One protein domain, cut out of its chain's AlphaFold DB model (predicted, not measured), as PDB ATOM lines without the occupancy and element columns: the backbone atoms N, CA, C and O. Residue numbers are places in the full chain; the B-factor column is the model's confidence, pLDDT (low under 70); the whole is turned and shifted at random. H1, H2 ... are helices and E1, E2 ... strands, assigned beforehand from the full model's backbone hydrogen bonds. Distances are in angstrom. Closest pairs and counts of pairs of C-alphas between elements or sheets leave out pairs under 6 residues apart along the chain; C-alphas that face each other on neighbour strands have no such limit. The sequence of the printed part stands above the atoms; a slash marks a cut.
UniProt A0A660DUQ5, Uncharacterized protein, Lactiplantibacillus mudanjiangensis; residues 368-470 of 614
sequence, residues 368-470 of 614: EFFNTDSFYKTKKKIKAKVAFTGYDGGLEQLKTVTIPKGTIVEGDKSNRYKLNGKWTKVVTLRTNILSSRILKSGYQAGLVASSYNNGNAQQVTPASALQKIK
ATOM      1  N   GLU A 368     167.747 116.803  65.525       83.50
ATOM      2  CA  GLU A 368     168.054 117.807  64.506       83.50
ATOM      3  C   GLU A 368     166.937 117.953  63.463       83.50
ATOM      4  O   GLU A 368     166.668 119.065  63.023       83.50
ATOM      5  N   PHE A 369     166.188 116.880  63.180       85.25
ATOM      6  CA  PHE A 369     165.053 116.905  62.246       85.25
ATOM      7  C   PHE A 369     163.800 117.572  62.817       85.25
ATOM      8  O   PHE A 369     162.756 117.615  62.163       85.25
ATOM      9  N   PHE A 370     163.857 118.049  64.062       87.88
ATOM     10  CA  PHE A 370     162.717 118.623  64.755       87.88
ATOM     11  C   PHE A 370     162.931 120.082  65.129       87.88
ATOM     12  O   PHE A 370     164.038 120.556  65.388       87.88
ATOM     13  N   ASN A 371     161.813 120.785  65.296       86.81
ATOM     14  CA  ASN A 371     161.803 122.159  65.776       86.81
ATOM     15  C   ASN A 371     162.273 122.216  67.247       86.81
ATOM     16  O   ASN A 371     161.504 122.001  68.195       86.81
ATOM     17  N   THR A 372     163.562 122.492  67.447       88.38
ATOM     18  CA  THR A 372     164.241 122.442  68.756       88.38
ATOM     19  C   THR A 372     164.745 123.802  69.248       88.38
ATOM     20  O   THR A 372     165.552 123.862  70.183       88.38
ATOM     21  N   ASP A 373     164.230 124.893  68.674       88.94
ATOM     22  CA  ASP A 373     164.503 126.266  69.105       88.94
ATOM     23  C   ASP A 373     164.351 126.427  70.636       88.94
ATOM     24  O   ASP A 373     163.555 125.772  71.324       88.94
ATOM     25  N   SER A 374     165.170 127.319  71.189       92.94
ATOM     26  CA  SER A 374     165.187 127.650  72.610       92.94
ATOM     27  C   SER A 374     164.210 128.780  72.936       92.94
ATOM     28  O   SER A 374     163.950 129.675  72.133       92.94
ATOM     29  N   PHE A 375     163.710 128.777  74.172       95.25
ATOM     30  CA  PHE A 375     162.825 129.823  74.677       95.25
ATOM     31  C   PHE A 375     163.566 130.761  75.617       95.25
ATOM     32  O   PHE A 375     164.368 130.343  76.458       95.25
ATOM     33  N   TYR A 376     163.250 132.044  75.500       96.75
ATOM     34  CA  TYR A 376     163.877 133.107  76.261       96.75
ATOM     35  C   TYR A 376     162.828 134.063  76.812       96.75
ATOM     36  O   TYR A 376     161.818 134.331  76.173       96.75
ATOM     37  N   LYS A 377     163.084 134.626  77.991       97.81
ATOM     38  CA  LYS A 377     162.339 135.752  78.553       97.81
ATOM     39  C   LYS A 377     163.187 137.014  78.441       97.81
ATOM     40  O   LYS A 377     164.360 137.013  78.818       97.81
ATOM     41  N   THR A 378     162.619 138.100  77.932       97.88
ATOM     42  CA  THR A 378     163.337 139.376  77.821       97.88
ATOM     43  C   THR A 378     163.573 139.988  79.206       97.88
ATOM     44  O   THR A 378     162.641 140.168  79.994       97.88
ATOM     45  N   LYS A 379     164.823 140.344  79.523       97.88
ATOM     46  CA  LYS A 379     165.179 140.992  80.804       97.88
ATOM     47  C   LYS A 379     164.916 142.498  80.796       97.88
ATOM     48  O   LYS A 379     164.724 143.105  81.846       97.88
ATOM     49  N   LYS A 380     164.866 143.089  79.603       96.06
ATOM     50  CA  LYS A 380     164.579 144.504  79.343       96.06
ATOM     51  C   LYS A 380     163.771 144.651  78.056       96.06
ATOM     52  O   LYS A 380     163.611 143.688  77.310       96.06
ATOM     53  N   LYS A 381     163.265 145.856  77.797       96.12
ATOM     54  CA  LYS A 381     162.694 146.212  76.493       96.12
ATOM     55  C   LYS A 381     163.783 146.077  75.423       96.12
ATOM     56  O   LYS A 381     164.881 146.599  75.607       96.12
ATOM     57  N   ILE A 382     163.478 145.394  74.322       93.31
ATOM     58  CA  ILE A 382     164.390 145.228  73.181       93.31
ATOM     59  C   ILE A 382     163.720 145.706  71.891       93.31
ATOM     60  O   ILE A 382     162.493 145.690  71.772       93.31
ATOM     61  N   LYS A 383     164.527 146.153  70.928       90.44
ATOM     62  CA  LYS A 383     164.085 146.451  69.562       90.44
ATOM     63  C   LYS A 383     164.534 145.299  68.670       90.44
ATOM     64  O   LYS A 383     165.706 144.941  68.708       90.44
ATOM     65  N   ALA A 384     163.620 144.743  67.887       86.69
ATOM     66  CA  ALA A 384     163.913 143.692  66.918       86.69
ATOM     67  C   ALA A 384     163.470 144.150  65.528       86.69
ATOM     68  O   ALA A 384     162.462 144.844  65.401       86.69
ATOM     69  N   LYS A 385     164.212 143.783  64.485       85.19
ATOM     70  CA  LYS A 385     163.757 143.948  63.102       85.19
ATOM     71  C   LYS A 385     163.017 142.680  62.679       85.19
ATOM     72  O   LYS A 385     163.530 141.582  62.860       85.19
ATOM     73  N   VAL A 386     161.816 142.854  62.144       85.19
ATOM     74  CA  VAL A 386     160.924 141.778  61.704       85.19
ATOM     75  C   VAL A 386     160.691 141.928  60.210       85.19
ATOM     76  O   VAL A 386     160.338 143.025  59.771       85.19
ATOM     77  N   ALA A 387     160.877 140.853  59.449       83.81
ATOM     78  CA  ALA A 387     160.544 140.815  58.033       83.81
ATOM     79  C   ALA A 387     159.032 140.752  57.807       83.81
ATOM     80  O   ALA A 387     158.310 139.970  58.432       83.81
ATOM     81  N   PHE A 388     158.569 141.566  56.865       84.38
ATOM     82  CA  PHE A 388     157.227 141.525  56.309       84.38
ATOM     83  C   PHE A 388     157.309 141.373  54.793       84.38
ATOM     84  O   PHE A 388     158.088 142.070  54.152       84.38
ATOM     85  N   THR A 389     156.489 140.502  54.218       82.06
ATOM     86  CA  THR A 389     156.412 140.263  52.769       82.06
ATOM     87  C   THR A 389     154.984 140.492  52.262       82.06
ATOM     88  O   THR A 389     154.061 140.713  53.059       82.06
ATOM     89  N   GLY A 390     154.798 140.508  50.941       77.88
ATOM     90  CA  GLY A 390     153.480 140.593  50.314       77.88
ATOM     91  C   GLY A 390     152.652 139.318  50.522       77.88
ATOM     92  O   GLY A 390     153.189 138.264  50.856       77.88
ATOM     93  N   TYR A 391     151.330 139.390  50.317       75.81
ATOM     94  CA  TYR A 391     150.444 138.220  50.461       75.81
ATOM     95  C   TYR A 391     150.813 137.043  49.563       75.81
ATOM     96  O   TYR A 391     150.598 135.909  49.973       75.81
ATOM     97  N   ASP A 392     151.351 137.324  48.381       71.88
ATOM     98  CA  ASP A 392     151.786 136.330  47.404       71.88
ATOM     99  C   ASP A 392     153.322 136.200  47.384       71.88
ATOM    100  O   ASP A 392     153.869 135.463  46.567       71.88
ATOM    101  N   GLY A 393     154.012 136.808  48.363       72.88
ATOM    102  CA  GLY A 393     155.451 136.681  48.597       72.88
ATOM    103  C   GLY A 393     156.254 137.854  48.033       72.88
ATOM    104  O   GLY A 393     155.833 139.013  48.116       72.88
ATOM    105  N   GLY A 394     157.419 137.549  47.466       72.38
ATOM    106  CA  GLY A 394     158.378 138.533  46.963       72.38
ATOM    107  C   GLY A 394     159.377 138.983  48.030       72.38
ATOM    108  O   GLY A 394     159.589 138.298  49.032       72.38
ATOM    109  N   LEU A 395     159.994 140.144  47.804       76.62
ATOM    110  CA  LEU A 395     161.015 140.686  48.701       76.62
ATOM    111  C   LEU A 395     160.464 140.966  50.108       76.62
ATOM    112  O   LEU A 395     159.258 141.104  50.331       76.62
ATOM    113  N   GLU A 396     161.374 141.089  51.068       79.69
ATOM    114  CA  GLU A 396     161.039 141.374  52.459       79.69
ATOM    115  C   GLU A 396     161.327 142.827  52.823       79.69
ATOM    116  O   GLU A 396     162.334 143.418  52.435       79.69
ATOM    117  N   GLN A 397     160.453 143.398  53.644       79.94
ATOM    118  CA  GLN A 397     160.651 144.681  54.290       79.94
ATOM    119  C   GLN A 397     160.891 144.478  55.785       79.94
ATOM    120  O   GLN A 397     160.015 144.007  56.511       79.94
ATOM    121  N   LEU A 398     162.044 144.934  56.273       82.50
ATOM    122  CA  LEU A 398     162.333 144.939  57.703       82.50
ATOM    123  C   LEU A 398     161.619 146.105  58.401       82.50
ATOM    124  O   LEU A 398     161.800 147.274  58.052       82.50
ATOM    125  N   LYS A 399     160.837 145.795  59.436       84.31
ATOM    126  CA  LYS A 399     160.217 146.771  60.341       84.31
ATOM    127  C   LYS A 399     160.760 146.597  61.749       84.31
ATOM    128  O   LYS A 399     160.809 145.488  62.272       84.31
ATOM    129  N   THR A 400     161.140 147.693  62.397       87.38
ATOM    130  CA  THR A 400     161.522 147.652  63.811       87.38
ATOM    131  C   THR A 400     160.277 147.542  64.687       87.38
ATOM    132  O   THR A 400     159.412 148.417  64.669       87.38
ATOM    133  N   VAL A 401     160.211 146.486  65.493       88.44
ATOM    134  CA  VAL A 401     159.194 146.281  66.527       88.44
ATOM    135  C   VAL A 401     159.826 146.399  67.910       88.44
ATOM    136  O   VAL A 401     161.001 146.088  68.120       88.44
ATOM    137  N   THR A 402     159.035 146.860  68.874       92.81
ATOM    138  CA  THR A 402     159.439 146.907  70.281       92.81
ATOM    139  C   THR A 402     158.892 145.684  71.002       92.81
ATOM    140  O   THR A 402     157.678 145.494  71.056       92.81
ATOM    141  N   ILE A 403     159.776 144.900  71.615       94.38
ATOM    142  CA  ILE A 403     159.418 143.751  72.445       94.38
ATOM    143  C   ILE A 403     159.556 144.169  73.922       94.38
ATOM    144  O   ILE A 403     160.660 144.513  74.360       94.38
ATOM    145  N   PRO A 404     158.460 144.185  74.707       96.44
ATOM    146  CA  PRO A 404     158.489 144.586  76.116       96.44
ATOM    147  C   PRO A 404     159.365 143.683  76.995       96.44
ATOM    148  O   PRO A 404     159.601 142.522  76.655       96.44
ATOM    149  N   LYS A 405     159.786 144.188  78.165       97.62
ATOM    150  CA  LYS A 405     160.404 143.382  79.236       97.62
ATOM    151  C   LYS A 405     159.444 142.271  79.686       97.62
ATOM    152  O   LYS A 405     158.241 142.490  79.773       97.62
ATOM    153  N   GLY A 406     159.982 141.099  80.006       97.44
ATOM    154  CA  GLY A 406     159.225 139.944  80.480       97.44
ATOM    155  C   GLY A 406     158.490 139.166  79.387       97.44
ATOM    156  O   GLY A 406     157.799 138.200  79.709       97.44
ATOM    157  N   THR A 407     158.648 139.554  78.120       97.81
ATOM    158  CA  THR A 407     158.068 138.852  76.970       97.81
ATOM    159  C   THR A 407     158.808 137.544  76.745       97.81
ATOM    160  O   THR A 407     160.038 137.513  76.804       97.81
ATOM    161  N   ILE A 408     158.063 136.472  76.490       97.31
ATOM    162  CA  ILE A 408     158.640 135.197  76.078       97.31
ATOM    163  C   ILE A 408     158.800 135.218  74.559       97.31
ATOM    164  O   ILE A 408     157.877 135.603  73.846       97.31
ATOM    165  N   VAL A 409     159.985 134.846  74.092       94.81
ATOM    166  CA  VAL A 409     160.366 134.779  72.683       94.81
ATOM    167  C   VAL A 409     161.022 133.431  72.404       94.81
ATOM    168  O   VAL A 409     161.564 132.790  73.308       94.81
ATOM    169  N   GLU A 410     160.972 133.014  71.151       92.50
ATOM    170  CA  GLU A 410     161.636 131.816  70.648       92.50
ATOM    171  C   GLU A 410     162.794 132.232  69.740       92.50
ATOM    172  O   GLU A 410     162.737 133.281  69.091       92.50
ATOM    173  N   GLY A 411     163.864 131.450  69.739       90.62
ATOM    174  CA  GLY A 411     165.045 131.717  68.933       90.62
ATOM    175  C   GLY A 411     166.023 130.555  68.938       90.62
ATOM    176  O   GLY A 411     165.850 129.568  69.657       90.62
ATOM    177  N   ASP A 412     167.069 130.694  68.140       88.44
ATOM    178  CA  ASP A 412     168.152 129.720  68.067       88.44
ATOM    179  C   ASP A 412     168.880 129.529  69.413       88.44
ATOM    180  O   ASP A 412     168.690 130.250  70.402       88.44
ATOM    181  N   LYS A 413     169.740 128.506  69.475       87.50
ATOM    182  CA  LYS A 413     170.727 128.424  70.553       87.50
ATOM    183  C   LYS A 413     171.693 129.593  70.385       87.50
ATOM    184  O   LYS A 413     172.201 129.841  69.300       87.50
ATOM    185  N   SER A 414     171.998 130.263  71.491       87.88
ATOM    186  CA  SER A 414     172.896 131.415  71.474       87.88
ATOM    187  C   SER A 414     174.258 131.082  70.861       87.88
ATOM    188  O   SER A 414     174.915 130.159  71.353       87.88
ATOM    189  N   ASN A 415     174.710 131.880  69.898       88.44
ATOM    190  CA  ASN A 415     175.991 131.702  69.216       88.44
ATOM    191  C   ASN A 415     176.863 132.972  69.308       88.44
ATOM    192  O   ASN A 415     176.412 134.004  69.816       88.44
ATOM    193  N   ARG A 416     178.135 132.907  68.897       89.12
ATOM    194  CA  ARG A 416     179.031 134.078  68.843       89.12
ATOM    195  C   ARG A 416     178.913 134.772  67.487       89.12
ATOM    196  O   ARG A 416     179.020 134.130  66.452       89.12
ATOM    197  N   TYR A 417     178.743 136.090  67.504       84.06
ATOM    198  CA  TYR A 417     178.656 136.923  66.304       84.06
ATOM    199  C   TYR A 417     179.484 138.199  66.482       84.06
ATOM    200  O   TYR A 417     179.537 138.747  67.589       84.06
ATOM    201  N   LYS A 418     180.141 138.682  65.420       82.62
ATOM    202  CA  LYS A 418     180.862 139.963  65.448       82.62
ATOM    203  C   LYS A 418     179.860 141.112  65.330       82.62
ATOM    204  O   LYS A 418     179.329 141.374  64.258       82.62
ATOM    205  N   LEU A 419     179.615 141.812  66.434       76.56
ATOM    206  CA  LEU A 419     178.859 143.065  66.462       76.56
ATOM    207  C   LEU A 419     179.846 144.217  66.639       76.56
ATOM    208  O   LEU A 419     180.579 144.239  67.624       76.56
ATOM    209  N   ASN A 420     179.877 145.158  65.690       79.44
ATOM    210  CA  ASN A 420     180.807 146.298  65.690       79.44
ATOM    211  C   ASN A 420     182.272 145.862  65.916       79.44
ATOM    212  O   ASN A 420     182.965 146.397  66.774       79.44
ATOM    213  N   GLY A 421     182.709 144.806  65.220       83.38
ATOM    214  CA  GLY A 421     184.058 144.237  65.359       83.38
ATOM    215  C   GLY A 421     184.284 143.351  66.595       83.38
ATOM    216  O   GLY A 421     185.263 142.609  66.627       83.38
ATOM    217  N   LYS A 422     183.371 143.337  67.578       86.62
ATOM    218  CA  LYS A 422     183.513 142.566  68.825       86.62
ATOM    219  C   LYS A 422     182.678 141.289  68.826       86.62
ATOM    220  O   LYS A 422     181.466 141.310  68.603       86.62
ATOM    221  N   TRP A 423     183.311 140.171  69.176       89.56
ATOM    222  CA  TRP A 423     182.617 138.907  69.408       89.56
ATOM    223  C   TRP A 423     181.664 139.019  70.596       89.56
ATOM    224  O   TRP A 423     182.074 139.180  71.744       89.56
ATOM    225  N   THR A 424     180.372 138.916  70.308       89.44
ATOM    226  CA  THR A 424     179.298 138.993  71.293       89.44
ATOM    227  C   THR A 424     178.461 137.728  71.217       89.44
ATOM    228  O   THR A 424     178.210 137.197  70.137       89.44
ATOM    229  N   LYS A 425     178.008 137.233  72.372       92.38
ATOM    230  CA  LYS A 425     177.046 136.132  72.428       92.38
ATOM    231  C   LYS A 425     175.651 136.665  72.115       92.38
ATOM    232  O   LYS A 425     175.167 137.572  72.796       92.38
ATOM    233  N   VAL A 426     175.002 136.100  71.111       91.62
ATOM    234  CA  VAL A 426     173.742 136.604  70.566       91.62
ATOM    235  C   VAL A 426     172.743 135.476  70.316       91.62
ATOM    236  O   VAL A 426     173.112 134.309  70.378       91.62
ATOM    237  N   VAL A 427     171.481 135.833  70.083       90.88
ATOM    238  CA  VAL A 427     170.369 134.931  69.753       90.88
ATOM    239  C   VAL A 427     169.604 135.514  68.567       90.88
ATOM    240  O   VAL A 427     169.201 136.681  68.615       90.88
ATOM    241  N   THR A 428     169.365 134.721  67.532       88.88
ATOM    242  CA  THR A 428     168.455 135.050  66.429       88.88
ATOM    243  C   THR A 428     167.032 134.720  66.853       88.88
ATOM    244  O   THR A 428     166.700 133.574  67.152       88.88
ATOM    245  N   LEU A 429     166.175 135.738  66.908       89.19
ATOM    246  CA  LEU A 429     164.789 135.568  67.340       89.19
ATOM    247  C   LEU A 429     163.895 135.136  66.174       89.19
ATOM    248  O   LEU A 429     163.895 135.766  65.115       89.19
ATOM    249  N   ARG A 430     163.037 134.141  66.414       88.00
ATOM    250  CA  ARG A 430     161.951 133.754  65.511       88.00
ATOM    251  C   ARG A 430     160.772 134.710  65.710       88.00
ATOM    252  O   ARG A 430     159.921 134.539  66.581       88.00
ATOM    253  N   THR A 431     160.768 135.800  64.946       86.38
ATOM    254  CA  THR A 431     159.849 136.931  65.172       86.38
ATOM    255  C   THR A 431     158.455 136.746  64.569       86.38
ATOM    256  O   THR A 431     157.503 137.374  65.027       86.38
ATOM    257  N   ASN A 432     158.299 135.844  63.602       81.25
ATOM    258  CA  ASN A 432     157.049 135.563  62.886       81.25
ATOM    259  C   ASN A 432     155.988 134.813  63.705       81.25
ATOM    260  O   ASN A 432     154.843 134.694  63.276       81.25
ATOM    261  N   ILE A 433     156.362 134.330  64.890       86.81
ATOM    262  CA  ILE A 433     155.482 133.631  65.839       86.81
ATOM    263  C   ILE A 433     155.200 134.453  67.105       86.81
ATOM    264  O   ILE A 433     154.665 133.933  68.089       86.81
ATOM    265  N   LEU A 434     155.568 135.737  67.095       92.56
ATOM    266  CA  LEU A 434     155.104 136.712  68.078       92.56
ATOM    267  C   LEU A 434     153.642 137.072  67.794       92.56
ATOM    268  O   LEU A 434     153.191 137.051  66.650       92.56
ATOM    269  N   SER A 435     152.896 137.443  68.832       94.88
ATOM    270  CA  SER A 435     151.505 137.848  68.654       94.88
ATOM    271  C   SER A 435     151.352 139.097  67.798       94.88
ATOM    272  O   SER A 435     152.182 140.014  67.781       94.88
ATOM    273  N   SER A 436     150.187 139.191  67.168       93.50
ATOM    274  CA  SER A 436     149.750 140.373  66.432       93.50
ATOM    275  C   SER A 436     149.696 141.646  67.261       93.50
ATOM    276  O   SER A 436     149.748 142.735  66.696       93.50
ATOM    277  N   ARG A 437     149.673 141.543  68.595       93.56
ATOM    278  CA  ARG A 437     149.846 142.694  69.485       93.56
ATOM    279  C   ARG A 437     151.243 143.306  69.348       93.56
ATOM    280  O   ARG A 437     151.347 144.529  69.317       93.56
ATOM    281  N   ILE A 438     152.291 142.482  69.282       93.62
ATOM    282  CA  ILE A 438     153.680 142.940  69.109       93.62
ATOM    283  C   ILE A 438     153.931 143.325  67.649       93.62
ATOM    284  O   ILE A 438     154.563 144.344  67.375       93.62
ATOM    285  N   LEU A 439     153.389 142.547  66.710       91.75
ATOM    286  CA  LEU A 439     153.604 142.729  65.271       91.75
ATOM    287  C   LEU A 439     152.695 143.790  64.627       91.75
ATOM    288  O   LEU A 439     152.810 144.052  63.429       91.75
ATOM    289  N   LYS A 440     151.807 144.430  65.402       88.12
ATOM    290  CA  LYS A 440     150.789 145.374  64.907       88.12
ATOM    291  C   LYS A 440     151.366 146.465  64.006       88.12
ATOM    292  O   LYS A 440     150.729 146.827  63.026       88.12
ATOM    293  N   SER A 441     152.552 146.988  64.325       79.38
ATOM    294  CA  SER A 441     153.179 148.067  63.549       79.38
ATOM    295  C   SER A 441     153.600 147.646  62.139       79.38
ATOM    296  O   SER A 441     153.747 148.511  61.275       79.38
ATOM    297  N   GLY A 442     153.796 146.349  61.889       79.00
ATOM    298  CA  GLY A 442     154.147 145.833  60.568       79.00
ATOM    299  C   GLY A 442     152.968 145.265  59.775       79.00
ATOM    300  O   GLY A 442     153.053 145.187  58.552       79.00
ATOM    301  N   TYR A 443     151.840 144.957  60.426       83.25
ATOM    302  CA  TYR A 443     150.600 144.612  59.730       83.25
ATOM    303  C   TYR A 443     149.981 145.855  59.075       83.25
ATOM    304  O   TYR A 443     149.211 146.597  59.681       83.25
ATOM    305  N   GLN A 444     150.334 146.082  57.809       74.81
ATOM    306  CA  GLN A 444     149.719 147.074  56.924       74.81
ATOM    307  C   GLN A 444     148.920 146.366  55.823       74.81
ATOM    308  O   GLN A 444     149.130 145.183  55.558       74.81
ATOM    309  N   ALA A 445     148.008 147.080  55.152       68.06
ATOM    310  CA  ALA A 445     147.237 146.514  54.045       68.06
ATOM    311  C   ALA A 445     148.176 145.931  52.974       68.06
ATOM    312  O   ALA A 445     148.960 146.669  52.370       68.06
ATOM    313  N   GLY A 446     148.100 144.613  52.753       70.44
ATOM    314  CA  GLY A 446     148.954 143.923  51.785       70.44
ATOM    315  C   GLY A 446     150.216 143.261  52.343       70.44
ATOM    316  O   GLY A 446     150.942 142.669  51.554       70.44
ATOM    317  N   LEU A 447     150.498 143.369  53.649       80.31
ATOM    318  CA  LEU A 447     151.710 142.819  54.268       80.31
ATOM    319  C   LEU A 447     151.407 141.766  55.339       80.31
ATOM    320  O   LEU A 447     150.467 141.900  56.129       80.31
ATOM    321  N   VAL A 448     152.261 140.746  55.398       84.44
ATOM    322  CA  VAL A 448     152.228 139.655  56.382       84.44
ATOM    323  C   VAL A 448     153.621 139.424  56.957       84.44
ATOM    324  O   VAL A 448     154.611 139.736  56.300       84.44
ATOM    325  N   ALA A 449     153.716 138.918  58.190       85.56
ATOM    326  CA  ALA A 449     155.018 138.597  58.777       85.56
ATOM    327  C   ALA A 449     155.652 137.429  58.001       85.56
ATOM    328  O   ALA A 449     154.966 136.455  57.709       85.56
ATOM    329  N   SER A 450     156.931 137.526  57.645       79.50
ATOM    330  CA  SER A 450     157.619 136.465  56.901       79.50
ATOM    331  C   SER A 450     158.205 135.415  57.837       79.50
ATOM    332  O   SER A 450     158.628 135.749  58.940       79.50
ATOM    333  N   SER A 451     158.242 134.152  57.408       66.19
ATOM    334  CA  SER A 451     158.688 133.014  58.216       66.19
ATOM    335  C   SER A 451     160.179 133.000  58.562       66.19
ATOM    336  O   SER A 451     160.559 132.279  59.487       66.19
ATOM    337  N   TYR A 452     161.012 133.784  57.872       57.97
ATOM    338  CA  TYR A 452     162.461 133.797  58.067       57.97
ATOM    339  C   TYR A 452     163.082 135.058  57.445       57.97
ATOM    340  O   TYR A 452     162.625 135.471  56.395       57.97
ATOM    341  N   ASN A 453     164.098 135.677  58.065       54.44
ATOM    342  CA  ASN A 453     164.824 136.799  57.443       54.44
ATOM    343  C   ASN A 453     165.795 136.223  56.397       54.44
ATOM    344  O   ASN A 453     166.874 135.749  56.766       54.44
ATOM    345  N   ASN A 454     165.437 136.258  55.114       45.75
ATOM    346  CA  ASN A 454     166.310 135.759  54.050       45.75
ATOM    347  C   ASN A 454     167.455 136.755  53.783       45.75
ATOM    348  O   ASN A 454     167.279 137.804  53.165       45.75
ATOM    349  N   GLY A 455     168.650 136.431  54.281       44.38
ATOM    350  CA  GLY A 455     169.938 136.911  53.760       44.38
ATOM    351  C   GLY A 455     170.400 138.324  54.136       44.38
ATOM    352  O   GLY A 455     171.602 138.552  54.243       44.38
ATOM    353  N   ASN A 456     169.509 139.275  54.423       41.25
ATOM    354  CA  ASN A 456     169.922 140.659  54.696       41.25
ATOM    355  C   ASN A 456     170.122 140.917  56.198       41.25
ATOM    356  O   ASN A 456     169.243 141.432  56.890       41.25
ATOM    357  N   ALA A 457     171.326 140.562  56.667       46.78
ATOM    358  CA  ALA A 457     171.830 140.651  58.039       46.78
ATOM    359  C   ALA A 457     171.007 139.835  59.047       46.78
ATOM    360  O   ALA A 457     169.935 140.268  59.464       46.78
ATOM    361  N   GLN A 458     171.538 138.691  59.504       55.78
ATOM    362  CA  GLN A 458     171.016 137.984  60.679       55.78
ATOM    363  C   GLN A 458     170.828 138.991  61.822       55.78
ATOM    364  O   GLN A 458     171.783 139.548  62.366       55.78
ATOM    365  N   GLN A 459     169.570 139.300  62.138       70.50
ATOM    366  CA  GLN A 459     169.241 140.275  63.171       70.50
ATOM    367  C   GLN A 459     169.309 139.571  64.515       70.50
ATOM    368  O   GLN A 459     168.363 138.925  64.966       70.50
ATOM    369  N   VAL A 460     170.474 139.691  65.131       81.38
ATOM    370  CA  VAL A 460     170.799 139.010  66.371       81.38
ATOM    371  C   VAL A 460     170.547 139.916  67.580       81.38
ATOM    372  O   VAL A 460     170.821 141.115  67.569       81.38
ATOM    373  N   THR A 461     170.005 139.348  68.655       88.06
ATOM    374  CA  THR A 461     169.784 140.032  69.935       88.06
ATOM    375  C   THR A 461     170.876 139.623  70.919       88.06
ATOM    376  O   THR A 461     171.101 138.424  71.082       88.06
ATOM    377  N   PRO A 462     171.536 140.553  71.634       90.94
ATOM    378  CA  PRO A 462     172.511 140.189  72.657       90.94
ATOM    379  C   PRO A 462     171.915 139.218  73.680       90.94
ATOM    380  O   PRO A 462     170.890 139.512  74.302       90.94
ATOM    381  N   ALA A 463     172.577 138.082  73.904       92.94
ATOM    382  CA  ALA A 463     172.118 137.068  74.854       92.94
ATOM    383  C   ALA A 463     172.028 137.637  76.282       92.94
ATOM    384  O   ALA A 463     171.194 137.214  77.078       92.94
ATOM    385  N   SER A 464     172.820 138.669  76.589       93.25
ATOM    386  CA  SER A 464     172.760 139.419  77.846       93.25
ATOM    387  C   SER A 464     171.436 140.158  78.072       93.25
ATOM    388  O   SER A 464     171.142 140.506  79.212       93.25
ATOM    389  N   ALA A 465     170.609 140.378  77.045       95.31
ATOM    390  CA  ALA A 465     169.268 140.954  77.173       95.31
ATOM    391  C   ALA A 465     168.179 139.898  77.445       95.31
ATOM    392  O   ALA A 465     167.019 140.253  77.682       95.31
ATOM    393  N   LEU A 466     168.545 138.616  77.437       96.69
ATOM    394  CA  LEU A 466     167.638 137.477  77.498       96.69
ATOM    395  C   LEU A 466     167.951 136.583  78.706       96.69
ATOM    396  O   LEU A 466     169.071 136.546  79.215       96.69
ATOM    397  N   GLN A 467     166.938 135.867  79.176       97.00
ATOM    398  CA  GLN A 467     167.055 134.788  80.150       97.00
ATOM    399  C   GLN A 467     166.518 133.520  79.493       97.00
ATOM    400  O   GLN A 467     165.345 133.487  79.129       97.00
ATOM    401  N   LYS A 468     167.348 132.485  79.326       96.81
ATOM    402  CA  LYS A 468     166.879 131.194  78.800       96.81
ATOM    403  C   LYS A 468     165.880 130.582  79.786       96.81
ATOM    404  O   LYS A 468     166.125 130.584  80.989       96.81
ATOM    405  N   ILE A 469     164.762 130.075  79.280       97.00
ATOM    406  CA  ILE A 469     163.708 129.434  80.072       97.00
ATOM    407  C   ILE A 469     163.333 128.079  79.467       97.00
ATOM    408  O   ILE A 469     163.648 127.783  78.315       97.00
ATOM    409  N   LYS A 470     162.632 127.246  80.244       95.12
ATOM    410  CA  LYS A 470     161.999 126.032  79.712       95.12
ATOM    411  C   LYS A 470     160.880 126.409  78.734       95.12
ATOM    412  O   LYS A 470     160.255 127.461  78.894       95.12
TER     413      LYS A 470
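This is residues 368 to 470 of the 614 residues of an uncharacterized protein of Lactiplantibacillus mudanjiangensis (UniProt A0A660DUQ5). Three small antiparallel sheets are set in a triangle: the long hairpin E2 and E3 with short E7 along E2, the hairpin E5 and E6 with short E8, and the sheet of E4, E1 and E9. The tip of the E5 and E6 hairpin and the stretch just before E7 make the two ends of the longest axis, the one short helix H1 only grazes the long hairpin's sheet, and a loop without named elements runs from E7 back to E8. The printed part has 103 residues with nine named strands and one named helix, in the order E1 E2 E3 E4 E5 E6 H1 E7 E8 E9, and its class is mostly strand. The sheets run E3 E2 E7, E5 E6 E8 and E4 E1 E9, all antiparallel. The whole is compact, with a radius of gyration of the C-alphas of 13.8 A, and rounded, with spans of 36 by 33 by 28 A.

E2, residues 382 to 390, and E3, residues 393 to 403, form a hairpin, antiparallel at 157 degrees between their directions, with N 386 and O 399 2.8 A apart and N 403 and O 382 2.8 A apart, both within hydrogen-bond range. E3 bends by 63 degrees at residue 396. On the other side of E2 is E7, residues 447 to 449, antiparallel to it at 129 degrees, with N 389 and O 448 at 2.9 A. H1, residues 436 to 439, is on this sheet but only grazes it; its closest C-alpha to E3 is that of Ile 438, 6.7 A from that of Ile 403. H1 is too short for any O i to N i+4 pair, and its one O i to N i+3 pair is not within range. E8, residues 460 to 462, comes nearest to E2 where the C-alphas of Ala 384 and Thr 461 are 7.5 A apart. E8 is antiparallel to E6, residues 422 to 428, at 113 degrees, with N 427 and O 461 at 2.8 A. E6 forms a hairpin with E5, residues 415 to 419, at 125 degrees, with N 417 and O 424 at 2.9 A. The pairing of E6 is staggered: residues 422 to 426 pair with E5 and residues 426 to 428 with E8. This sheet is only just strongly twisted, its C-alphas lying up to 4.0 A off the best plane. The closest C-alphas of E6 and E4, residues 408 to 411, are those of Thr 428 and Gly 411, 5.4 A apart. E4 is an edge strand beside the inner strand E1, residues 374 to 378, antiparallel at 137 degrees, with N 376 and O 409 at 2.9 A. E9, residues 466 to 469, is the other edge strand, antiparallel to E1 at 131 degrees, with N 377 and O 467 at 2.8 A. E2 and E4 are apart, and so are E5 and E9.

E2 is 25.8 A long from first to last C-alpha, from (164.390, 145.228, 73.181) at Ile 382, and E3 is 25.2 A. E6 measures 17.0 A, E1 13.0 A, E5 12.0 A, E4 10.2 A and E9 9.3 A; E7, E8 and H1 are shorter. C-alpha 374, where E1 begins, is at (165.187, 127.650, 72.610), and C-alpha 469, where E9 ends, is at (163.708, 129.434, 80.072).

The two C-alphas farthest apart are those of Lys 422 and Ala 445, 39.4 A. The printed part has no cut and no long link; the links E6 to H1, H1 to E7 and E7 to E8 are short, and the others are tight. The mean pLDDT of the printed part is 84.8, and residue 445 and residues 451 to 458 are under 70.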